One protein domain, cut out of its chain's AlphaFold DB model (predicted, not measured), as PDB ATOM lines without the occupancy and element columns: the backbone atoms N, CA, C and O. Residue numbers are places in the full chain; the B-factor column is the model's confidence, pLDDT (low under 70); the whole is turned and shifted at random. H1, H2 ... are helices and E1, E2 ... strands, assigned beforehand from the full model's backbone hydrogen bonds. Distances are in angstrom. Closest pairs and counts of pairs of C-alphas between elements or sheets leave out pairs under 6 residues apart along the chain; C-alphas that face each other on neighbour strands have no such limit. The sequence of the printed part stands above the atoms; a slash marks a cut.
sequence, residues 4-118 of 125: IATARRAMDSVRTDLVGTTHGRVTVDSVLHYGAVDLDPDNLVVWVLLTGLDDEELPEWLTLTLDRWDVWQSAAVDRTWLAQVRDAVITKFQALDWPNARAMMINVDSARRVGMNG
ATOM      1  N   ILE A   4      -8.949   9.835 -44.602       92.00
ATOM      2  CA  ILE A   4      -7.620  10.404 -44.858       92.00
ATOM      3  C   ILE A   4      -6.857  10.570 -43.540       92.00
ATOM      4  O   ILE A   4      -5.705  10.140 -43.418       92.00
ATOM      5  N   ALA A   5      -7.487  11.184 -42.535       93.44
ATOM      6  CA  ALA A   5      -6.842  11.409 -41.244       93.44
ATOM      7  C   ALA A   5      -6.558  10.093 -40.505       93.44
ATOM      8  O   ALA A   5      -5.547   9.970 -39.809       93.44
ATOM      9  N   THR A   6      -7.431   9.096 -40.641       94.44
ATOM     10  CA  THR A   6      -7.212   7.765 -40.069       94.44
ATOM     11  C   THR A   6      -6.078   7.025 -40.774       94.44
ATOM     12  O   THR A   6      -5.177   6.554 -40.084       94.44
ATOM     13  N   ALA A   7      -6.046   6.995 -42.111       94.25
ATOM     14  CA  ALA A   7      -4.962   6.366 -42.865       94.25
ATOM     15  C   ALA A   7      -3.608   6.997 -42.528       94.25
ATOM     16  O   ALA A   7      -2.637   6.287 -42.283       94.25
ATOM     17  N   ARG A   8      -3.546   8.331 -42.422       94.81
ATOM     18  CA  ARG A   8      -2.319   9.030 -42.019       94.81
ATOM     19  C   ARG A   8      -1.834   8.583 -40.640       94.81
ATOM     20  O   ARG A   8      -0.682   8.186 -40.513       94.81
ATOM     21  N   ARG A   9      -2.716   8.589 -39.634       96.50
ATOM     22  CA  ARG A   9      -2.375   8.161 -38.266       96.50
ATOM     23  C   ARG A   9      -1.930   6.700 -38.207       96.50
ATOM     24  O   ARG A   9      -0.945   6.399 -37.537       96.50
ATOM     25  N   ALA A  10      -2.624   5.813 -38.921       96.81
ATOM     26  CA  ALA A  10      -2.236   4.411 -39.031       96.81
ATOM     27  C   ALA A  10      -0.824   4.295 -39.619       96.81
ATOM     28  O   ALA A  10       0.043   3.668 -39.020       96.81
ATOM     29  N   MET A  11      -0.572   4.967 -40.743       97.00
ATOM     30  CA  MET A  11       0.705   4.915 -41.453       97.00
ATOM     31  C   MET A  11       1.865   5.518 -40.666       97.00
ATOM     32  O   MET A  11       2.979   5.009 -40.755       97.00
ATOM     33  N   ASP A  12       1.632   6.559 -39.872       97.69
ATOM     34  CA  ASP A  12       2.660   7.115 -38.990       97.69
ATOM     35  C   ASP A  12       3.061   6.103 -37.905       97.69
ATOM     36  O   ASP A  12       4.252   5.906 -37.647       97.69
ATOM     37  N   SER A  13       2.091   5.379 -37.334       97.50
ATOM     38  CA  SER A  13       2.388   4.289 -36.397       97.50
ATOM     39  C   SER A  13       3.057   3.097 -37.085       97.50
ATOM     40  O   SER A  13       3.998   2.541 -36.532       97.50
ATOM     41  N   VAL A  14       2.617   2.721 -38.289       97.94
ATOM     42  CA  VAL A  14       3.236   1.641 -39.076       97.94
ATOM     43  C   VAL A  14       4.699   1.953 -39.369       97.94
ATOM     44  O   VAL A  14       5.557   1.102 -39.161       97.94
ATOM     45  N   ARG A  15       5.007   3.172 -39.827       98.31
ATOM     46  CA  ARG A  15       6.388   3.574 -40.120       98.31
ATOM     47  C   ARG A  15       7.262   3.551 -38.876       98.31
ATOM     48  O   ARG A  15       8.386   3.079 -38.962       98.31
ATOM     49  N   THR A  16       6.735   4.026 -37.748       97.88
ATOM     50  CA  THR A  16       7.452   4.017 -36.463       97.88
ATOM     51  C   THR A  16       7.855   2.603 -36.051       97.88
ATOM     52  O   THR A  16       8.964   2.404 -35.569       97.88
ATOM     53  N   ASP A  17       6.974   1.627 -36.267       97.50
ATOM     54  CA  ASP A  17       7.199   0.255 -35.814       97.50
ATOM     55  C   ASP A  17       8.004  -0.587 -36.810       97.50
ATOM     56  O   ASP A  17       8.723  -1.491 -36.393       97.50
ATOM     57  N   LEU A  18       7.860  -0.338 -38.117       98.00
ATOM     58  CA  LEU A  18       8.423  -1.205 -39.156       98.00
ATOM     59  C   LEU A  18       9.694  -0.667 -39.801       98.00
ATOM     60  O   LEU A  18      10.569  -1.468 -40.125       98.00
ATOM     61  N   VAL A  19       9.818   0.641 -40.034       98.31
ATOM     62  CA  VAL A  19      10.976   1.179 -40.764       98.31
ATOM     63  C   VAL A  19      12.252   0.949 -39.956       98.31
ATOM     64  O   VAL A  19      12.322   1.265 -38.772       98.31
ATOM     65  N   GLY A  20      13.265   0.374 -40.605       97.88
ATOM     66  CA  GLY A  20      14.524  -0.023 -39.980       97.88
ATOM     67  C   GLY A  20      14.486  -1.382 -39.276       97.88
ATOM     68  O   GLY A  20      15.526  -1.833 -38.800       97.88
ATOM     69  N   THR A  21      13.339  -2.068 -39.221       98.00
ATOM     70  CA  THR A  21      13.301  -3.451 -38.723       98.00
ATOM     71  C   THR A  21      14.015  -4.387 -39.689       98.00
ATOM     72  O   THR A  21      13.906  -4.254 -40.910       98.00
ATOM     73  N   THR A  22      14.756  -5.342 -39.129       97.19
ATOM     74  CA  THR A  22      15.620  -6.249 -39.888       97.19
ATOM     75  C   THR A  22      15.291  -7.705 -39.601       97.19
ATOM     76  O   THR A  22      15.076  -8.072 -38.445       97.19
ATOM     77  N   HIS A  23      15.362  -8.556 -40.622       96.25
ATOM     78  CA  HIS A  23      15.359 -10.005 -40.471       96.25
ATOM     79  C   HIS A  23      16.404 -10.629 -41.400       96.25
ATOM     80  O   HIS A  23      16.320 -10.535 -42.625       96.25
ATOM     81  N   GLY A  24      17.431 -11.249 -40.814       94.12
ATOM     82  CA  GLY A  24      18.592 -11.704 -41.575       94.12
ATOM     83  C   GLY A  24      19.298 -10.531 -42.264       94.12
ATOM     84  O   GLY A  24      19.740  -9.599 -41.599       94.12
ATOM     85  N   ARG A  25      19.406 -10.588 -43.598       95.50
ATOM     86  CA  ARG A  25      20.011  -9.530 -44.433       95.50
ATOM     87  C   ARG A  25      18.999  -8.494 -44.938       95.50
ATOM     88  O   ARG A  25      19.397  -7.538 -45.586       95.50
ATOM     89  N   VAL A  26      17.711  -8.687 -44.670       96.75
ATOM     90  CA  VAL A  26      16.636  -7.856 -45.218       96.75
ATOM     91  C   VAL A  26      16.224  -6.810 -44.195       96.75
ATOM     92  O   VAL A  26      16.056  -7.124 -43.017       96.75
ATOM     93  N   THR A  27      16.043  -5.574 -44.646       98.00
ATOM     94  CA  THR A  27      15.576  -4.447 -43.832       98.00
ATOM     95  C   THR A  27      14.352  -3.816 -44.480       98.00
ATOM     96  O   THR A  27      14.324  -3.666 -45.700       98.00
ATOM     97  N   VAL A  28      13.360  -3.417 -43.683       98.31
ATOM     98  CA  VAL A  28      12.289  -2.531 -44.158       98.31
ATOM     99  C   VAL A  28      12.859  -1.122 -44.301       98.31
ATOM    100  O   VAL A  28      13.137  -0.454 -43.306       98.31
ATOM    101  N   ASP A  29      13.039  -0.672 -45.537       98.19
ATOM    102  CA  ASP A  29      13.555   0.658 -45.866       98.19
ATOM    103  C   ASP A  29      12.485   1.737 -45.674       98.19
ATOM    104  O   ASP A  29      12.707   2.755 -45.019       98.19
ATOM    105  N   SER A  30      11.293   1.507 -46.222       97.31
ATOM    106  CA  SER A  30      10.214   2.489 -46.187       97.31
ATOM    107  C   SER A  30       8.840   1.839 -46.305       97.31
ATOM    108  O   SER A  30       8.683   0.738 -46.827       97.31
ATOM    109  N   VAL A  31       7.821   2.529 -45.780       96.75
ATOM    110  CA  VAL A  31       6.419   2.101 -45.865       96.75
ATOM    111  C   VAL A  31       5.562   3.259 -46.369       96.75
ATOM    112  O   VAL A  31       5.546   4.362 -45.803       96.75
ATOM    113  N   LEU A  32       4.865   3.017 -47.471       93.38
ATOM    114  CA  LEU A  32       4.135   4.006 -48.256       93.38
ATOM    115  C   LEU A  32       2.679   3.562 -48.422       93.38
ATOM    116  O   LEU A  32       2.367   2.386 -48.280       93.38
ATOM    117  N   HIS A  33       1.777   4.495 -48.717       91.50
ATOM    118  CA  HIS A  33       0.410   4.153 -49.103       91.50
ATOM    119  C   HIS A  33      -0.070   5.058 -50.232       91.50
ATOM    120  O   HIS A  33       0.403   6.189 -50.366       91.50
ATOM    121  N   TYR A  34      -1.017   4.561 -51.017       84.69
ATOM    122  CA  TYR A  34      -1.769   5.327 -52.004       84.69
ATOM    123  C   TYR A  34      -3.174   4.728 -52.139       84.69
ATOM    124  O   TYR A  34      -3.419   3.601 -51.713       84.69
ATOM    125  N   GLY A  35      -4.101   5.500 -52.698       84.19
ATOM    126  CA  GLY A  35      -5.487   5.077 -52.877       84.19
ATOM    127  C   GLY A  35      -6.455   6.245 -52.767       84.19
ATOM    128  O   GLY A  35      -6.195   7.203 -52.036       84.19
ATOM    129  N   ALA A  36      -7.578   6.161 -53.479       84.50
ATOM    130  CA  ALA A  36      -8.685   7.113 -53.373       84.50
ATOM    131  C   ALA A  36      -9.549   6.796 -52.137       84.50
ATOM    132  O   ALA A  36     -10.730   6.464 -52.248       84.50
ATOM    133  N   VAL A  37      -8.924   6.822 -50.953       87.44
ATOM    134  CA  VAL A  37      -9.549   6.427 -49.675       87.44
ATOM    135  C   VAL A  37     -10.654   7.376 -49.215       87.44
ATOM    136  O   VAL A  37     -11.439   7.045 -48.333       87.44
ATOM    137  N   ASP A  38     -10.692   8.569 -49.793       85.06
ATOM    138  CA  ASP A  38     -11.752   9.555 -49.644       85.06
ATOM    139  C   ASP A  38     -13.027   9.175 -50.406       85.06
ATOM    140  O   ASP A  38     -14.119   9.546 -49.976       85.06
ATOM    141  N   LEU A  39     -12.890   8.424 -51.503       84.75
ATOM    142  CA  LEU A  39     -14.010   7.871 -52.263       84.75
ATOM    143  C   LEU A  39     -14.455   6.520 -51.698       84.75
ATOM    144  O   LEU A  39     -15.650   6.298 -51.522       84.75
ATOM    145  N   ASP A  40     -13.497   5.633 -51.417       87.38
ATOM    146  CA  ASP A  40     -13.749   4.310 -50.848       87.38
ATOM    147  C   ASP A  40     -12.519   3.817 -50.052       87.38
ATOM    148  O   ASP A  40     -11.435   3.678 -50.633       87.38
ATOM    149  N   PRO A  41     -12.650   3.543 -48.739       87.94
ATOM    150  CA  PRO A  41     -11.579   2.992 -47.906       87.94
ATOM    151  C   PRO A  41     -10.979   1.674 -48.414       87.94
ATOM    152  O   PRO A  41      -9.815   1.396 -48.114       87.94
ATOM    153  N   ASP A  42     -11.725   0.888 -49.198       89.06
ATOM    154  CA  ASP A  42     -11.239  -0.371 -49.774       89.06
ATOM    155  C   ASP A  42     -10.196  -0.141 -50.890       89.06
ATOM    156  O   ASP A  42      -9.444  -1.050 -51.235       89.06
ATOM    157  N   ASN A  43     -10.063   1.090 -51.408       89.12
ATOM    158  CA  ASN A  43      -9.027   1.457 -52.384       89.12
ATOM    159  C   ASN A  43      -7.642   1.705 -51.761       89.12
ATOM    160  O   ASN A  43      -6.726   2.143 -52.464       89.12
ATOM    161  N   LEU A  44      -7.471   1.504 -50.452       92.38
ATOM    162  CA  LEU A  44      -6.183   1.685 -49.792       92.38
ATOM    163  C   LEU A  44      -5.207   0.561 -50.157       92.38
ATOM    164  O   LEU A  44      -5.449  -0.612 -49.869       92.38
ATOM    165  N   VAL A  45      -4.044   0.949 -50.674       92.31
ATOM    166  CA  VAL A  45      -2.916   0.048 -50.912       92.31
ATOM    167  C   VAL A  45      -1.707   0.526 -50.117       92.31
ATOM    168  O   VAL A  45      -1.352   1.709 -50.142       92.31
ATOM    169  N   VAL A  46      -1.056  -0.402 -49.420       95.31
ATOM    170  CA  VAL A  46       0.177  -0.167 -48.662       95.31
ATOM    171  C   VAL A  46       1.341  -0.849 -49.371       95.31
ATOM    172  O   VAL A  46       1.242  -2.010 -49.749       95.31
ATOM    173  N   TRP A  47       2.457  -0.142 -49.520       95.69
ATOM    174  CA  TRP A  47       3.715  -0.678 -50.033       95.69
ATOM    175  C   TRP A  47       4.758  -0.726 -48.927       95.69
ATOM    176  O   TRP A  47       4.986   0.277 -48.248       95.69
ATOM    177  N   VAL A  48       5.421  -1.867 -48.786       97.00
ATOM    178  CA  VAL A  48       6.585  -2.063 -47.924       97.00
ATOM    179  C   VAL A  48       7.802  -2.254 -48.818       97.00
ATOM    180  O   VAL A  48       7.874  -3.211 -49.582       97.00
ATOM    181  N   LEU A  49       8.756  -1.334 -48.733       97.25
ATOM    182  CA  LEU A  49       9.977  -1.389 -49.523       97.25
ATOM    183  C   LEU A  49      11.101  -2.002 -48.699       97.25
ATOM    184  O   LEU A  49      11.323  -1.625 -47.546       97.25
ATOM    185  N   LEU A  50      11.798  -2.958 -49.300       97.56
ATOM    186  CA  LEU A  50      12.869  -3.718 -48.675       97.56
ATOM    187  C   LEU A  50      14.237  -3.320 -49.233       97.56
ATOM    188  O   LEU A  50      14.362  -2.872 -50.372       97.56
ATOM    189  N   THR A  51      15.272  -3.520 -48.423       97.81
ATOM    190  CA  THR A  51      16.681  -3.346 -48.795       97.81
ATOM    191  C   THR A  51      17.562  -4.410 -48.131       97.81
ATOM    192  O   THR A  51      17.096  -5.175 -47.283       97.81
ATOM    193  N   GLY A  52      18.842  -4.453 -48.512       96.12
ATOM    194  CA  GLY A  52      19.888  -5.297 -47.920       96.12
ATOM    195  C   GLY A  52      20.217  -6.588 -48.683       96.12
ATOM    196  O   GLY A  52      21.250  -7.201 -48.419       96.12
ATOM    197  N   LEU A  53      19.393  -6.959 -49.665       94.12
ATOM    198  CA  LEU A  53      19.685  -7.981 -50.674       94.12
ATOM    199  C   LEU A  53      19.715  -7.349 -52.071       94.12
ATOM    200  O   LEU A  53      19.268  -6.212 -52.240       94.12
ATOM    201  N   ASP A  54      20.214  -8.096 -53.056       92.81
ATOM    202  CA  ASP A  54      20.100  -7.708 -54.462       92.81
ATOM    203  C   ASP A  54      18.627  -7.739 -54.911       92.81
ATOM    204  O   ASP A  54      17.809  -8.483 -54.361       92.81
ATOM    205  N   ASP A  55      18.258  -6.926 -55.906       90.94
ATOM    206  CA  ASP A  55      16.849  -6.777 -56.303       90.94
ATOM    207  C   ASP A  55      16.243  -8.104 -56.754       90.94
ATOM    208  O   ASP A  55      15.093  -8.380 -56.433       90.94
ATOM    209  N   GLU A  56      17.012  -8.934 -57.456       88.19
ATOM    210  CA  GLU A  56      16.615 -10.255 -57.942       88.19
ATOM    211  C   GLU A  56      16.340 -11.248 -56.801       88.19
ATOM    212  O   GLU A  56      15.592 -12.212 -56.978       88.19
ATOM    213  N   GLU A  57      16.932 -11.016 -55.627       90.88
ATOM    214  CA  GLU A  57      16.676 -11.796 -54.418       90.88
ATOM    215  C   GLU A  57      15.473 -11.266 -53.625       90.88
ATOM    216  O   GLU A  57      14.913 -12.022 -52.823       90.88
ATOM    217  N   LEU A  58      15.073 -10.006 -53.835       91.94
ATOM    218  CA  LEU A  58      13.917  -9.374 -53.200       91.94
ATOM    219  C   LEU A  58      12.619  -9.610 -53.997       91.94
ATOM    220  O   LEU A  58      12.646  -9.854 -55.205       91.94
ATOM    221  N   PRO A  59      11.451  -9.546 -53.335       90.12
ATOM    222  CA  PRO A  59      10.172  -9.591 -54.026       90.12
ATOM    223  C   PRO A  59       9.982  -8.421 -54.995       90.12
ATOM    224  O   PRO A  59      10.470  -7.318 -54.762       90.12
ATOM    225  N   GLU A  60       9.229  -8.681 -56.057       91.50
ATOM    226  CA  GLU A  60       8.743  -7.697 -57.023       91.50
ATOM    227  C   GLU A  60       7.221  -7.801 -57.040       91.50
ATOM    228  O   GLU A  60       6.700  -8.892 -57.286       91.50
ATOM    229  N   TRP A  61       6.519  -6.707 -56.732       90.25
ATOM    230  CA  TRP A  61       5.048  -6.664 -56.686       90.25
ATOM    231  C   TRP A  61       4.402  -7.819 -55.898       90.25
ATOM    232  O   TRP A  61       3.333  -8.316 -56.256       90.25
ATOM    233  N   LEU A  62       5.041  -8.276 -54.818       91.19
ATOM    234  CA  LEU A  62       4.514  -9.390 -54.035       91.19
ATOM    235  C   LEU A  62       3.360  -8.915 -53.156       91.19
ATOM    236  O   LEU A  62       3.580  -8.143 -52.224       91.19
ATOM    237  N   THR A  63       2.162  -9.449 -53.391       91.06
ATOM    238  CA  THR A  63       1.001  -9.193 -52.535       91.06
ATOM    239  C   THR A  63       1.022 -10.113 -51.313       91.06
ATOM    240  O   THR A  63       1.013 -11.343 -51.423       91.06
ATOM    241  N   LEU A  64       0.999  -9.532 -50.115       88.12
ATOM    242  CA  LEU A  64       0.890 -10.254 -48.849       88.12
ATOM    243  C   LEU A  64      -0.583 -10.491 -48.496       88.12
ATOM    244  O   LEU A  64      -1.167  -9.751 -47.705       88.12
ATOM    245  N   THR A  65      -1.195 -11.537 -49.052       79.69
ATOM    246  CA  THR A  65      -2.575 -11.902 -48.679       79.69
ATOM    247  C   THR A  65      -2.610 -12.851 -47.473       79.69
ATOM    248  O   THR A  65      -1.602 -13.454 -47.094       79.69
ATOM    249  N   LEU A  66      -3.771 -12.964 -46.817       71.94
ATOM    250  CA  LEU A  66      -3.987 -13.927 -45.727       71.94
ATOM    251  C   LEU A  66      -4.069 -15.376 -46.233       71.94
ATOM    252  O   LEU A  66      -3.657 -16.294 -45.524       71.94
ATOM    253  N   ASP A  67      -4.552 -15.559 -47.463       66.06
ATOM    254  CA  ASP A  67      -5.081 -16.843 -47.932       66.06
ATOM    255  C   ASP A  67      -4.192 -17.489 -49.003       66.06
ATOM    256  O   ASP A  67      -4.269 -18.697 -49.245       66.06
ATOM    257  N   ARG A  68      -3.346 -16.689 -49.663       61.28
ATOM    258  CA  ARG A  68      -2.423 -17.125 -50.714       61.28
ATOM    259  C   ARG A  68      -1.143 -16.301 -50.700       61.28
ATOM    260  O   ARG A  68      -1.153 -15.079 -50.793       61.28
ATOM    261  N   TRP A  69      -0.019 -16.995 -50.663       61.75
ATOM    262  CA  TRP A  69       1.222 -16.392 -51.117       61.75
ATOM    263  C   TRP A  69       1.196 -16.447 -52.636       61.75
ATOM    264  O   TRP A  69       1.097 -17.548 -53.190       61.75
ATOM    265  N   ASP A  70       1.273 -15.294 -53.300       63.16
ATOM    266  CA  ASP A  70       1.639 -15.292 -54.713       63.16
ATOM    267  C   ASP A  70       2.937 -16.093 -54.879       63.16
ATOM    268  O   ASP A  70       3.747 -16.209 -53.949       63.16
ATOM    269  N   VAL A  71       3.101 -16.729 -56.039       62.66
ATOM    270  CA  VAL A  71       4.217 -17.643 -56.305       62.66
ATOM    271  C   VAL A  71       5.508 -16.836 -56.446       62.66
ATOM    272  O   VAL A  71       6.018 -16.619 -57.539       62.66
ATOM    273  N   TRP A  72       6.053 -16.390 -55.321       69.19
ATOM    274  CA  TRP A  72       7.371 -15.795 -55.234       69.19
ATOM    275  C   TRP A  72       8.377 -16.883 -54.863       69.19
ATOM    276  O   TRP A  72       8.262 -17.538 -53.825       69.19
ATOM    277  N   GLN A  73       9.313 -17.144 -55.773       66.12
ATOM    278  CA  GLN A  73      10.135 -18.357 -55.761       66.12
ATOM    279  C   GLN A  73      11.441 -18.215 -54.972       66.12
ATOM    280  O   GLN A  73      12.070 -19.228 -54.670       66.12
ATOM    281  N   SER A  74      11.854 -16.993 -54.626       70.94
ATOM    282  CA  SER A  74      13.087 -16.786 -53.866       70.94
ATOM    283  C   SER A  74      12.893 -17.210 -52.407       70.94
ATOM    284  O   SER A  74      11.909 -16.872 -51.754       70.94
ATOM    285  N   ALA A  75      13.849 -17.987 -51.897       72.75
ATOM    286  CA  ALA A  75      13.913 -18.386 -50.493       72.75
ATOM    287  C   ALA A  75      14.690 -17.370 -49.632       72.75
ATOM    288  O   ALA A  75      14.909 -17.615 -48.448       72.75
ATOM    289  N   ALA A  76      15.151 -16.258 -50.221       84.19
ATOM    290  CA  ALA A  76      16.071 -15.328 -49.567       84.19
ATOM    291  C   ALA A  76      15.401 -14.432 -48.510       84.19
ATOM    292  O   ALA A  76      16.082 -13.933 -47.614       84.19
ATOM    293  N   VAL A  77      14.079 -14.252 -48.588       88.12
ATOM    294  CA  VAL A  77      13.281 -13.503 -47.606       88.12
ATOM    295  C   VAL A  77      12.339 -14.465 -46.893       88.12
ATOM    296  O   VAL A  77      11.596 -15.220 -47.521       88.12
ATOM    297  N   ASP A  78      12.366 -14.431 -45.563       91.06
ATOM    298  CA  ASP A  78      11.508 -15.268 -44.731       91.06
ATOM    299  C   ASP A  78      10.033 -14.850 -44.880       91.06
ATOM    300  O   ASP A  78       9.629 -13.737 -44.532       91.06
ATOM    301  N   ARG A  79       9.203 -15.776 -45.370       88.31
ATOM    302  CA  ARG A  79       7.756 -15.578 -45.524       88.31
ATOM    303  C   ARG A  79       7.041 -15.418 -44.186       88.31
ATOM    304  O   ARG A  79       6.074 -14.667 -44.097       88.31
ATOM    305  N   THR A  80       7.489 -16.091 -43.131       90.88
ATOM    306  CA  THR A  80       6.918 -15.913 -41.792       90.88
ATOM    307  C   THR A  80       7.163 -14.494 -41.297       90.88
ATOM    308  O   THR A  80       6.246 -13.873 -40.758       90.88
ATOM    309  N   TRP A  81       8.348 -13.940 -41.547       94.19
ATOM    310  CA  TRP A  81       8.629 -12.544 -41.233       94.19
ATOM    311  C   TRP A  81       7.777 -11.577 -42.072       94.19
ATOM    312  O   TRP A  81       7.175 -10.660 -41.518       94.19
ATOM    313  N   LEU A  82       7.614 -11.817 -43.377       93.44
ATOM    314  CA  LEU A  82       6.715 -11.003 -44.209       93.44
ATOM    315  C   LEU A  82       5.255 -11.051 -43.722       93.44
ATOM    316  O   LEU A  82       4.572 -10.029 -43.726       93.44
ATOM    317  N   ALA A  83       4.772 -12.199 -43.235       92.81
ATOM    318  CA  ALA A  83       3.451 -12.279 -42.611       92.81
ATOM    319  C   ALA A  83       3.355 -11.427 -41.339       92.81
ATOM    320  O   ALA A  83       2.331 -10.786 -41.121       92.81
ATOM    321  N   GLN A  84       4.413 -11.371 -40.527       95.06
ATOM    322  CA  GLN A  84       4.457 -10.506 -39.343       95.06
ATOM    323  C   GLN A  84       4.443  -9.023 -39.724       95.06
ATOM    324  O   GLN A  84       3.736  -8.240 -39.093       95.06
ATOM    325  N   VAL A  85       5.167  -8.638 -40.779       96.38
ATOM    326  CA  VAL A  85       5.132  -7.279 -41.345       96.38
ATOM    327  C   VAL A  85       3.707  -6.920 -41.781       96.38
ATOM    328  O   VAL A  85       3.189  -5.874 -41.389       96.38
ATOM    329  N   ARG A  86       3.032  -7.809 -42.525       95.50
ATOM    330  CA  ARG A  86       1.620  -7.644 -42.912       95.50
ATOM    331  C   ARG A  86       0.723  -7.476 -41.687       95.50
ATOM    332  O   ARG A  86      -0.070  -6.539 -41.626       95.50
ATOM    333  N   ASP A  87       0.844  -8.371 -40.713       95.81
ATOM    334  CA  ASP A  87      -0.010  -8.370 -39.527       95.81
ATOM    335  C   ASP A  87       0.205  -7.113 -38.678       95.81
ATOM    336  O   ASP A  87      -0.759  -6.580 -38.126       95.81
ATOM    337  N   ALA A  88       1.427  -6.577 -38.629       96.88
ATOM    338  CA  ALA A  88       1.711  -5.301 -37.985       96.88
ATOM    339  C   ALA A  88       0.967  -4.143 -38.667       96.88
ATOM    340  O   ALA A  88       0.329  -3.352 -37.972       96.88
ATOM    341  N   VAL A  89       0.970  -4.075 -40.007       97.19
ATOM    342  CA  VAL A  89       0.178  -3.082 -40.759       97.19
ATOM    343  C   VAL A  89      -1.307  -3.227 -40.432       97.19
ATOM    344  O   VAL A  89      -1.923  -2.273 -39.956       97.19
ATOM    345  N   ILE A  90      -1.871  -4.427 -40.609       96.44
ATOM    346  CA  ILE A  90      -3.291  -4.712 -40.341       96.44
ATOM    347  C   ILE A  90      -3.663  -4.308 -38.912       96.44
ATOM    348  O   ILE A  90      -4.670  -3.635 -38.710       96.44
ATOM    349  N   THR A  91      -2.833  -4.650 -37.926       97.31
ATOM    350  CA  THR A  91      -3.076  -4.321 -36.514       97.31
ATOM    351  C   THR A  91      -3.214  -2.814 -36.292       97.31
ATOM    352  O   THR A  91      -4.103  -2.391 -35.553       97.31
ATOM    353  N   LYS A  92      -2.392  -1.977 -36.945       97.50
ATOM    354  CA  LYS A  92      -2.495  -0.512 -36.802       97.50
ATOM    355  C   LYS A  92      -3.778   0.049 -37.396       97.50
ATOM    356  O   LYS A  92      -4.377   0.944 -36.808       97.50
ATOM    357  N   PHE A  93      -4.206  -0.484 -38.534       96.44
ATOM    358  CA  PHE A  93      -5.454  -0.077 -39.169       96.44
ATOM    359  C   PHE A  93      -6.676  -0.564 -38.379       96.44
ATOM    360  O   PHE A  93      -7.601   0.211 -38.143       96.44
ATOM    361  N   GLN A  94      -6.650  -1.799 -37.868       96.44
ATOM    362  CA  GLN A  94      -7.697  -2.336 -36.994       96.44
ATOM    363  C   GLN A  94      -7.843  -1.541 -35.694       96.44
ATOM    364  O   GLN A  94      -8.963  -1.265 -35.279       96.44
ATOM    365  N   ALA A  95      -6.734  -1.132 -35.072       97.12
ATOM    366  CA  ALA A  95      -6.753  -0.334 -33.844       97.12
ATOM    367  C   ALA A  95      -7.390   1.059 -34.017       97.12
ATOM    368  O   ALA A  95      -7.689   1.724 -33.028       97.12
ATOM    369  N   LEU A  96      -7.573   1.508 -35.261       96.25
ATOM    370  CA  LEU A  96      -8.221   2.770 -35.610       96.25
ATOM    371  C   LEU A  96      -9.562   2.560 -36.331       96.25
ATOM    372  O   LEU A  96     -10.033   3.464 -37.024       96.25
ATOM    373  N   ASP A  97     -10.152   1.372 -36.174       95.25
ATOM    374  CA  ASP A  97     -11.437   0.974 -36.747       95.25
ATOM    375  C   ASP A  97     -11.497   1.100 -38.280       95.25
ATOM    376  O   ASP A  97     -12.552   1.400 -38.842       95.25
ATOM    377  N   TRP A  98     -10.373   0.890 -38.982       94.81
ATOM    378  CA  TRP A  98     -10.356   0.938 -40.445       94.81
ATOM    379  C   TRP A  98     -11.289  -0.127 -41.045       94.81
ATOM    380  O   TRP A  98     -11.228  -1.292 -40.625       94.81
ATOM    381  N   PRO A  99     -12.126   0.216 -42.043       92.69
ATOM    382  CA  PRO A  99     -13.057  -0.736 -42.632       92.69
ATOM    383  C   PRO A  99     -12.282  -1.834 -43.357       92.69
ATOM    384  O   PRO A  99     -11.291  -1.554 -44.021       92.69
ATOM    385  N   ASN A 100     -12.712  -3.087 -43.208       90.06
ATOM    386  CA  ASN A 100     -12.127  -4.226 -43.922       90.06
ATOM    387  C   ASN A 100     -10.590  -4.321 -43.830       90.06
ATOM    388  O   ASN A 100      -9.952  -4.826 -44.746       90.06
ATOM    389  N   ALA A 101      -9.975  -3.905 -42.713       92.31
ATOM    390  CA  ALA A 101      -8.514  -3.852 -42.570       92.31
ATOM    391  C   ALA A 101      -7.777  -5.156 -42.948       92.31
ATOM    392  O   ALA A 101      -6.639  -5.124 -43.401       92.31
ATOM    393  N   ARG A 102      -8.425  -6.320 -42.790       90.06
ATOM    394  CA  ARG A 102      -7.867  -7.634 -43.163       90.06
ATOM    395  C   ARG A 102      -7.839  -7.906 -44.673       90.06
ATOM    396  O   ARG A 102      -7.118  -8.802 -45.093       90.06
ATOM    397  N   ALA A 103      -8.640  -7.182 -45.447       87.94
ATOM    398  CA  ALA A 103      -8.738  -7.282 -46.902       87.94
ATOM    399  C   ALA A 103      -7.870  -6.233 -47.623       87.94
ATOM    400  O   ALA A 103      -7.824  -6.223 -48.850       87.94
ATOM    401  N   MET A 104      -7.178  -5.365 -46.874       90.69
ATOM    402  CA  MET A 104      -6.271  -4.371 -47.441       90.69
ATOM    403  C   MET A 104      -5.166  -5.021 -48.271       90.69
ATOM    404  O   MET A 104      -4.571  -6.026 -47.873       90.69
ATOM    405  N   MET A 105      -4.833  -4.383 -49.390       91.12
ATOM    406  CA  MET A 105      -3.712  -4.795 -50.218       91.12
ATOM    407  C   MET A 105      -2.404  -4.274 -49.618       91.12
ATOM    408  O   MET A 105      -2.208  -3.066 -49.470       91.12
ATOM    409  N   ILE A 106      -1.510  -5.196 -49.264       93.81
ATOM    410  CA  ILE A 106      -0.179  -4.893 -48.739       93.81
ATOM    411  C   ILE A 106       0.830  -5.542 -49.675       93.81
ATOM    412  O   ILE A 106       0.921  -6.765 -49.733       93.81
ATOM    413  N   ASN A 107       1.577  -4.718 -50.399       93.56
ATOM    414  CA  ASN A 107       2.537  -5.155 -51.400       93.56
ATOM    415  C   ASN A 107       3.972  -4.936 -50.926       93.56
ATOM    416  O   ASN A 107       4.250  -4.041 -50.124       93.56
ATOM    417  N   VAL A 108       4.890  -5.745 -51.446       94.25
ATOM    418  CA  VAL A 108       6.316  -5.703 -51.123       94.25
ATOM    419  C   VAL A 108       7.135  -5.570 -52.399       94.25
ATOM    420  O   VAL A 108       6.893  -6.294 -53.365       94.25
ATOM    421  N   ASP A 109       8.121  -4.674 -52.380       94.56
ATOM    422  CA  ASP A 109       9.097  -4.514 -53.464       94.56
ATOM    423  C   ASP A 109      10.482  -4.114 -52.918       94.56
ATOM    424  O   ASP A 109      10.643  -3.830 -51.730       94.56
ATOM    425  N   SER A 110      11.490  -4.058 -53.783       95.75
ATOM    426  CA  SER A 110      12.790  -3.457 -53.491       95.75
ATOM    427  C   SER A 110      12.731  -1.929 -53.555       95.75
ATOM    428  O   SER A 110      12.286  -1.336 -54.541       95.75
ATOM    429  N   ALA A 111      13.296  -1.269 -52.542       96.19
ATOM    430  CA  ALA A 111      13.475   0.181 -52.533       96.19
ATOM    431  C   ALA A 111      14.341   0.667 -53.709       96.19
ATOM    432  O   ALA A 111      14.039   1.691 -54.332       96.19
ATOM    433  N   ARG A 112      15.399  -0.082 -54.053       95.56
ATOM    434  CA  ARG A 112      16.304   0.267 -55.157       95.56
ATOM    435  C   ARG A 112      15.588   0.150 -56.500       95.56
ATOM    436  O   ARG A 112      15.653   1.095 -57.287       95.56
ATOM    437  N   ARG A 113      14.856  -0.946 -56.731       94.38
ATOM    438  CA  ARG A 113      14.073  -1.164 -57.958       94.38
ATOM    439  C   ARG A 113      13.045  -0.055 -58.169       94.38
ATOM    440  O   ARG A 113      12.992   0.531 -59.251       94.38
ATOM    441  N   VAL A 114      12.287   0.291 -57.129       93.19
ATOM    442  CA  VAL A 114      11.319   1.398 -57.167       93.19
ATOM    443  C   VAL A 114      12.019   2.723 -57.482       93.19
ATOM    444  O   VAL A 114      11.581   3.463 -58.363       93.19
ATOM    445  N   GLY A 115      13.138   3.023 -56.816       92.75
ATOM    446  CA  GLY A 115      13.910   4.246 -57.052       92.75
ATOM    447  C   GLY A 115      14.445   4.363 -58.484       92.75
ATOM    448  O   GLY A 115      14.316   5.418 -59.105       92.75
ATOM    449  N   MET A 116      14.991   3.274 -59.034       93.06
ATOM    450  CA  MET A 116      15.532   3.230 -60.398       93.06
ATOM    451  C   MET A 116      14.456   3.398 -61.475       93.06
ATOM    452  O   MET A 116      14.728   3.982 -62.521       93.06
ATOM    453  N   ASN A 117      13.232   2.943 -61.210       90.00
ATOM    454  CA  ASN A 117      12.115   3.013 -62.151       90.00
ATOM    455  C   ASN A 117      11.217   4.249 -61.941       90.00
ATOM    456  O   ASN A 117      10.028   4.239 -62.255       90.00
ATOM    457  N   GLY A 118      11.782   5.347 -61.426       85.31
ATOM    458  CA  GLY A 118      11.084   6.632 -61.332       85.31
ATOM    459  C   GLY A 118      10.217   6.803 -60.082       85.31
ATOM    460  O   GLY A 118       9.315   7.648 -60.074       85.31
TER     461      GLY A 118
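AT A GLANCE: This is residues 4 to 118 of the 125 residues of an uncharacterized protein of Williamsia sp. Leaf354 (UniProt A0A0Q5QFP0). A strongly twisted sheet of three strands has two long helices, H1 and H2, side by side over one face, while the short helix H3 stands up from the opposite face, directly after E3. A long stretch with no named element, residues 52 to 78, leads from E2 to H2 and pairs briefly with E3, through residues 62 to 63. The printed part has 115 residues, with three named helices and three named strands in the order H1, E1, E2, H2, E3, H3. The sheet is mixed, in the order E1, E2, E3, and the class is mixed, helices and strands. The whole is compact, with a radius of gyration of the C-alphas of 13.6 A and spans of 36 by 30 by 22 A.

IN THESE COORDINATES: Begin with the sheet: find C-alpha 26 at (16.636, -7.856, -45.218), from where E1, residues 26 to 34, runs 23.6 A and bends by 51 degrees at residue 29. E2, residues 45 to 51, runs 20.0 A, and E3, residues 105 to 110, runs 16.9 A. H1, residues 4 to 18, starts at C-alpha 4 at (-7.620, 10.404, -44.858) and is 20.6 A long. H2, residues 79 to 94, is 22.1 A long. H3, residues 111 to 116, ends at C-alpha 116 at (15.532, 3.230, -60.398).

HOW THE PARTS SIT: Look first at the hairpin of E1 and E2, antiparallel at 156 degrees, where N 32 and O 47 are 2.9 A apart, within hydrogen-bond range. E2, the inner strand, is parallel to E3 at 24 degrees, with N 48 and O 107 at 2.8 A. E2, H2 and E3 form a strand-helix-strand unit, two parallel neighbour strands with a helix between, and its crossover is right-handed. H1 is on the sheet at a height of 9.6 A, over E1 and along the strands; its closest C-alphas to E1 are Arg 15 and Val 31, 5.9 A apart. H2 is on the same face, also at a height of 9.6 A, over E2 and E3, at 42 degrees to E3 on the local plane, slantwise to the strands. H1 and H2 touch, closest at the C-alphas of Ala 10 and Lys 92, 5.4 A apart, and run opposite ways at a tilt of 36 degrees, only just steep. On the opposite face H3 is over E3 and stands up from the sheet at 57 degrees; it is apart from H1 and H2. In H1, H2 and H3 every O i to N i+4 pair is within hydrogen-bond range.

THE WHOLE: Look for the two C-alphas farthest apart at Gly 24 and Leu 39, 39.5 A from each other. The printed part has no cut, and its long link is E2 to H2, with 27 residues. The mean pLDDT of the printed part is 91.0; residues 67 to 73, in that link, are under 70.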